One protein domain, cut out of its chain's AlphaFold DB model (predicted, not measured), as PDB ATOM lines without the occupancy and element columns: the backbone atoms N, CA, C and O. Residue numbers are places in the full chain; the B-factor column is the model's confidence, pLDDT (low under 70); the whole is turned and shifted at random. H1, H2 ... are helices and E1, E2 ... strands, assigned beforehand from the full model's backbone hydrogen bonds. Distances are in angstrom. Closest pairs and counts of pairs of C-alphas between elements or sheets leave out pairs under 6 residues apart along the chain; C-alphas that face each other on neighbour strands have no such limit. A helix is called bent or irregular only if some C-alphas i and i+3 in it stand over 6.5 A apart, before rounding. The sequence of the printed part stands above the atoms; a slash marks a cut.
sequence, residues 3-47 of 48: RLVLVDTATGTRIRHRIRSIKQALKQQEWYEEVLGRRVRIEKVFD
ATOM      1  N   ARG A   3      18.125  -2.681 -82.664       90.50
ATOM      2  CA  ARG A   3      16.791  -3.047 -83.162       90.50
ATOM      3  C   ARG A   3      15.694  -2.381 -82.344       90.50
ATOM      4  O   ARG A   3      15.833  -2.211 -81.139       90.50
ATOM      5  N   LEU A   4      14.600  -2.028 -83.012       93.12
ATOM      6  CA  LEU A   4      13.390  -1.538 -82.362       93.12
ATOM      7  C   LEU A   4      12.507  -2.721 -81.967       93.12
ATOM      8  O   LEU A   4      12.362  -3.678 -82.733       93.12
ATOM      9  N   VAL A   5      11.934  -2.661 -80.773       94.38
ATOM     10  CA  VAL A   5      11.063  -3.697 -80.217       94.38
ATOM     11  C   VAL A   5       9.853  -3.040 -79.572       94.38
ATOM     12  O   VAL A   5       9.938  -1.900 -79.124       94.38
ATOM     13  N   LEU A   6       8.736  -3.760 -79.523       94.50
ATOM     14  CA  LEU A   6       7.572  -3.346 -78.748       94.50
ATOM     15  C   LEU A   6       7.532  -4.146 -77.453       94.50
ATOM     16  O   LEU A   6       7.738  -5.365 -77.470       94.50
ATOM     17  N   VAL A   7       7.258  -3.459 -76.356       95.12
ATOM     18  CA  VAL A   7       7.134  -4.026 -75.018       95.12
ATOM     19  C   VAL A   7       5.759  -3.679 -74.484       95.12
ATOM     20  O   VAL A   7       5.391  -2.510 -74.391       95.12
ATOM     21  N   ASP A   8       4.991  -4.701 -74.142       93.69
ATOM     22  CA  ASP A   8       3.717  -4.537 -73.458       93.69
ATOM     23  C   ASP A   8       3.976  -4.040 -72.031       93.69
ATOM     24  O   ASP A   8       4.692  -4.689 -71.265       93.69
ATOM     25  N   THR A   9       3.414  -2.888 -71.657       93.50
ATOM     26  CA  THR A   9       3.722  -2.280 -70.353       93.50
ATOM     27  C   THR A   9       3.026  -2.967 -69.185       93.50
ATOM     28  O   THR A   9       3.457  -2.794 -68.051       93.50
ATOM     29  N   ALA A  10       1.953  -3.720 -69.428       91.75
ATOM     30  CA  ALA A  10       1.219  -4.407 -68.370       91.75
ATOM     31  C   ALA A  10       1.869  -5.742 -67.995       91.75
ATOM     32  O   ALA A  10       1.833  -6.147 -66.839       91.75
ATOM     33  N   THR A  11       2.457  -6.431 -68.973       90.06
ATOM     34  CA  THR A  11       3.088  -7.745 -68.756       90.06
ATOM     35  C   THR A  11       4.612  -7.698 -68.783       90.06
ATOM     36  O   THR A  11       5.256  -8.703 -68.500       90.06
ATOM     37  N   GLY A  12       5.203  -6.574 -69.197       90.81
ATOM     38  CA  GLY A  12       6.638  -6.473 -69.477       90.81
ATOM     39  C   GLY A  12       7.088  -7.359 -70.642       90.81
ATOM     40  O   GLY A  12       8.284  -7.565 -70.845       90.81
ATOM     41  N   THR A  13       6.148  -7.931 -71.404       92.88
ATOM     42  CA  THR A  13       6.465  -8.927 -72.427       92.88
ATOM     43  C   THR A  13       6.864  -8.248 -73.725       92.88
ATOM     44  O   THR A  13       6.180  -7.361 -74.238       92.88
ATOM     45  N   ARG A  14       7.965  -8.720 -74.312       93.00
ATOM     46  CA  ARG A  14       8.378  -8.302 -75.649       93.00
ATOM     47  C   ARG A  14       7.477  -8.931 -76.706       93.00
ATOM     48  O   ARG A  14       7.429 -10.154 -76.858       93.00
ATOM     49  N   ILE A  15       6.854  -8.088 -77.514       91.62
ATOM     50  CA  ILE A  15       6.055  -8.517 -78.656       91.62
ATOM     51  C   ILE A  15       6.997  -9.039 -79.748       91.62
ATOM     52  O   ILE A  15       7.932  -8.356 -80.183       91.62
ATOM     53  N   ARG A  16       6.747 -10.266 -80.222       90.81
ATOM     54  CA  ARG A  16       7.514 -10.915 -81.301       90.81
ATOM     55  C   ARG A  16       7.086 -10.408 -82.684       90.81
ATOM     56  O   ARG A  16       6.762 -11.192 -83.567       90.81
ATOM     57  N   HIS A  17       7.100  -9.093 -82.877       90.44
ATOM     58  CA  HIS A  17       6.863  -8.461 -84.172       90.44
ATOM     59  C   HIS A  17       8.183  -7.919 -84.732       90.44
ATOM     60  O   HIS A  17       8.955  -7.265 -84.027       90.44
ATOM     61  N   ARG A  18       8.470  -8.179 -86.012       90.19
ATOM     62  CA  ARG A  18       9.691  -7.677 -86.657       90.19
ATOM     63  C   ARG A  18       9.510  -6.225 -87.087       90.19
ATOM     64  O   ARG A  18       8.828  -5.953 -88.071       90.19
ATOM     65  N   ILE A  19      10.197  -5.310 -86.410       92.88
ATOM     66  CA  ILE A  19      10.202  -3.886 -86.751       92.88
ATOM     67  C   ILE A  19      11.470  -3.535 -87.519       92.88
ATOM     68  O   ILE A  19      12.581  -3.817 -87.070       92.88
ATOM     69  N   ARG A  20      11.294  -2.904 -88.682       90.75
ATOM     70  CA  ARG A  20      12.399  -2.440 -89.532       90.75
ATOM     71  C   ARG A  20      12.584  -0.923 -89.516       90.75
ATOM     72  O   ARG A  20      13.633  -0.447 -89.928       90.75
ATOM     73  N   SER A  21      11.590  -0.161 -89.059       93.31
ATOM     74  CA  SER A  21      11.637   1.304 -89.028       93.31
ATOM     75  C   SER A  21      10.797   1.879 -87.890       93.31
ATOM     76  O   SER A  21       9.894   1.221 -87.378       93.31
ATOM     77  N   ILE A  22      11.060   3.136 -87.523       93.25
ATOM     78  CA  ILE A  22      10.278   3.834 -86.494       93.25
ATOM     79  C   ILE A  22       8.823   4.063 -86.923       93.25
ATOM     80  O   ILE A  22       7.918   3.893 -86.120       93.25
ATOM     81  N   LYS A  23       8.576   4.346 -88.212       95.62
ATOM     82  CA  LYS A  23       7.212   4.487 -88.748       95.62
ATOM     83  C   LYS A  23       6.420   3.188 -88.597       95.62
ATOM     84  O   LYS A  23       5.260   3.215 -88.202       95.62
ATOM     85  N   GLN A  24       7.059   2.049 -88.882       95.31
ATOM     86  CA  GLN A  24       6.445   0.744 -88.652       95.31
ATOM     87  C   GLN A  24       6.209   0.512 -87.155       95.31
ATOM     88  O   GLN A  24       5.159  -0.002 -86.795       95.31
ATOM     89  N   ALA A  25       7.150   0.909 -86.292       94.69
ATOM     90  CA  ALA A  25       7.005   0.778 -84.844       94.69
ATOM     91  C   ALA A  25       5.773   1.520 -84.315       94.69
ATOM     92  O   ALA A  25       5.000   0.922 -83.581       94.69
ATOM     93  N   LEU A  26       5.566   2.771 -84.739       96.31
ATOM     94  CA  LEU A  26       4.427   3.597 -84.327       96.31
ATOM     95  C   LEU A  26       3.092   3.006 -84.792       96.31
ATOM     96  O   LEU A  26       2.199   2.807 -83.980       96.31
ATOM     97  N   LYS A  27       2.987   2.618 -86.070       96.25
ATOM     98  CA  LYS A  27       1.762   1.991 -86.595       96.25
ATOM     99  C   LYS A  27       1.418   0.691 -85.861       96.25
ATOM    100  O   LYS A  27       0.255   0.394 -85.620       96.25
ATOM    101  N   GLN A  28       2.432  -0.115 -85.545       95.38
ATOM    102  CA  GLN A  28       2.225  -1.355 -84.798       95.38
ATOM    103  C   GLN A  28       1.888  -1.071 -83.334       95.38
ATOM    104  O   GLN A  28       1.039  -1.754 -82.781       95.38
ATOM    105  N   GLN A  29       2.513  -0.065 -82.719       95.56
ATOM    106  CA  GLN A  29       2.175   0.376 -81.371       95.56
ATOM    107  C   GLN A  29       0.693   0.747 -81.283       95.56
ATOM    108  O   GLN A  29       0.006   0.165 -80.457       95.56
ATOM    109  N   GLU A  30       0.194   1.625 -82.158       96.38
ATOM    110  CA  GLU A  30      -1.229   2.003 -82.203       96.38
ATOM    111  C   GLU A  30      -2.134   0.775 -82.334       96.38
ATOM    112  O   GLU A  30      -3.024   0.576 -81.514       96.38
ATOM    113  N   TRP A  31      -1.838  -0.112 -83.289       96.19
ATOM    114  CA  TRP A  31      -2.617  -1.334 -83.490       96.19
ATOM    115  C   TRP A  31      -2.641  -2.243 -82.252       96.19
ATOM    116  O   TRP A  31      -3.693  -2.750 -81.871       96.19
ATOM    117  N   TYR A  32      -1.497  -2.455 -81.593       94.69
ATOM    118  CA  TYR A  32      -1.451  -3.270 -80.379       94.69
ATOM    119  C   TYR A  32      -2.128  -2.580 -79.190       94.69
ATOM    120  O   TYR A  32      -2.742  -3.275 -78.384       94.69
ATOM    121  N   GLU A  33      -2.038  -1.254 -79.067       95.50
ATOM    122  CA  GLU A  33      -2.742  -0.510 -78.016       95.50
ATOM    123  C   GLU A  33      -4.265  -0.610 -78.192       95.50
ATOM    124  O   GLU A  33      -4.968  -0.834 -77.205       95.50
ATOM    125  N   GLU A  34      -4.766  -0.546 -79.430       96.31
ATOM    126  CA  GLU A  34      -6.183  -0.759 -79.756       96.31
ATOM    127  C   GLU A  34      -6.643  -2.193 -79.456       96.31
ATOM    128  O   GLU A  34      -7.684  -2.395 -78.833       96.31
ATOM    129  N   VAL A  35      -5.864  -3.201 -79.864       94.19
ATOM    130  CA  VAL A  35      -6.234  -4.620 -79.707       94.19
ATOM    131  C   VAL A  35      -6.141  -5.090 -78.255       94.19
ATOM    132  O   VAL A  35      -6.976  -5.871 -77.804       94.19
ATOM    133  N   LEU A  36      -5.116  -4.655 -77.519       90.69
ATOM    134  CA  LEU A  36      -4.877  -5.096 -76.142       90.69
ATOM    135  C   LEU A  36      -5.578  -4.210 -75.103       90.69
ATOM    136  O   LEU A  36      -5.644  -4.596 -73.936       90.69
ATOM    137  N   GLY A  37      -6.045  -3.018 -75.492       92.94
ATOM    138  CA  GLY A  37      -6.651  -2.036 -74.586       92.94
ATOM    139  C   GLY A  37      -5.683  -1.489 -73.530       92.94
ATOM    140  O   GLY A  37      -6.107  -1.021 -72.475       92.94
ATOM    141  N   ARG A  38      -4.370  -1.592 -73.766       92.00
ATOM    142  CA  ARG A  38      -3.316  -1.191 -72.821       92.00
ATOM    143  C   ARG A  38      -2.076  -0.696 -73.551       92.00
ATOM    144  O   ARG A  38      -1.871  -1.009 -74.716       92.00
ATOM    145  N   ARG A  39      -1.242   0.072 -72.847       94.75
ATOM    146  CA  ARG A  39      -0.080   0.754 -73.429       94.75
ATOM    147  C   ARG A  39       1.013  -0.209 -73.896       94.75
ATOM    148  O   ARG A  39       1.291  -1.236 -73.271       94.75
ATOM    149  N   VAL A  40       1.678   0.184 -74.976       95.81
ATOM    150  CA  VAL A  40       2.819  -0.524 -75.557       95.81
ATOM    151  C   VAL A  40       3.958   0.471 -75.720       95.81
ATOM    152  O   VAL A  40       3.783   1.551 -76.271       95.81
ATOM    153  N   ARG A  41       5.153   0.128 -75.244       95.69
ATOM    154  CA  ARG A  41       6.346   0.972 -75.349       95.69
ATOM    155  C   ARG A  41       7.224   0.516 -76.504       95.69
ATOM    156  O   ARG A  41       7.472  -0.676 -76.670       95.69
ATOM    157  N   ILE A  42       7.745   1.467 -77.274       95.50
ATOM    158  CA  ILE A  42       8.813   1.205 -78.241       95.50
ATOM    159  C   ILE A  42      10.152   1.321 -77.513       95.50
ATOM    160  O   ILE A  42      10.466   2.368 -76.950       95.50
ATOM    161  N   GLU A  43      10.965   0.272 -77.569       94.56
ATOM    162  CA  GLU A  43      12.317   0.269 -77.013       94.56
ATOM    163  C   GLU A  43      13.359   0.021 -78.102       94.56
ATOM    164  O   GLU A  43      13.146  -0.744 -79.049       94.56
ATOM    165  N   LYS A  44      14.517   0.672 -77.969       93.12
ATOM    166  CA  LYS A  44      15.677   0.439 -78.829       93.12
ATOM    167  C   LYS A  44      16.663  -0.447 -78.080       93.12
ATOM    168  O   LYS A  44      17.299  -0.011 -77.128       93.12
ATOM    169  N   VAL A  45      16.783  -1.690 -78.527       92.06
ATOM    170  CA  VAL A  45      17.674  -2.687 -77.932       92.06
ATOM    171  C   VAL A  45      18.969  -2.724 -78.726       92.06
ATOM    172  O   VAL A  45      18.939  -2.787 -79.957       92.06
ATOM    173  N   PHE A  46      20.098  -2.708 -78.030       88.31
ATOM    174  CA  PHE A  46      21.419  -2.901 -78.612       88.31
ATOM    175  C   PHE A  46      21.847  -4.340 -78.335       88.31
ATOM    176  O   PHE A  46      21.842  -4.770 -77.185       88.31
ATOM    177  N   ASP A  47      22.161  -5.106 -79.380       80.75
ATOM    178  CA  ASP A  47      22.855  -6.379 -79.184       80.75
ATOM    179  C   ASP A  47      24.248  -6.074 -78.610       80.75
ATOM    180  O   ASP A  47      24.908  -5.141 -79.087       80.75
TER     181      ASP A  47
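What this domain is: This is residues 3 to 47 of the 48 residues of an uncharacterized protein of Methanomicrobiales archaeon (UniProt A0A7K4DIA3). A ribbon of two antiparallel strands, E1 and E2, is covered over one face by a single helix, H1. Between E1 and H1 the chain makes a wide loop, residues 9 to 21, which folds back beside E1 on the side away from E2, where residues 14 to 15 pair with residues 6 to 7 of E1. The printed part has 45 residues, with one named helix and two named strands in the order E1, H1, E2 along the chain; the sheet's order is E1 - E2, antiparallel, and the class is mixed, helices and strands. The whole is compact, with a radius of gyration of the C-alphas of 9.7 A and spans of 29 by 20 by 13 A.

How they stand to each other: The sheet begins with E1, residues 3 to 8, whose antiparallel neighbour is E2, residues 40 to 46, with 146 degrees between their directions. C-alphas 4 and 44 face each other at 4.6 A, and C-alphas 8 and 40 also at 4.6 A. Across this pair N 3 and O 45 are 2.8 A apart and N 43 and O 5 are 2.9 A apart, both within hydrogen-bond range. Residues 14 to 15, outside the named strands, form a short antiparallel pairing with residues 6 to 7 of E1. The helix H1, residues 22 to 36, comes closest to E1 at the C-alphas of Leu 6 and Gln 29, 7.1 A apart. Its closest C-alphas with E2 are those of Gln 29 and Val 40, at 5.9 A. In H1 every O i to N i+4 pair is within hydrogen-bond range, and the helix is not bent.

Where its parts are: E1 runs from Arg 3, with its C-alpha at (16.791, -3.047, -83.162), to Asp 8, and measures 16.3 A from first to last C-alpha. H1 runs from Ile 22, with its C-alpha at (10.278, 3.834, -86.494), to Leu 36, over 20.4 A. E2 runs from Val 40 to Phe 46, whose C-alpha is at (21.419, -2.901, -78.612), over 19.0 A.

The domain as a whole: The two C-alphas farthest apart are those of Gly 37 and Asp 47, at 30.2 A, while those of Arg 3 and Asp 47, the first and last printed residues, are 8.0 A apart. The link from E1 to H1 is long, with 13 residues, and the link from H1 to E2 is tight, with 3. The printed part runs from 3 to 47 with no cut. The mean pLDDT of the printed part is 93.2, and no printed residue is under 70.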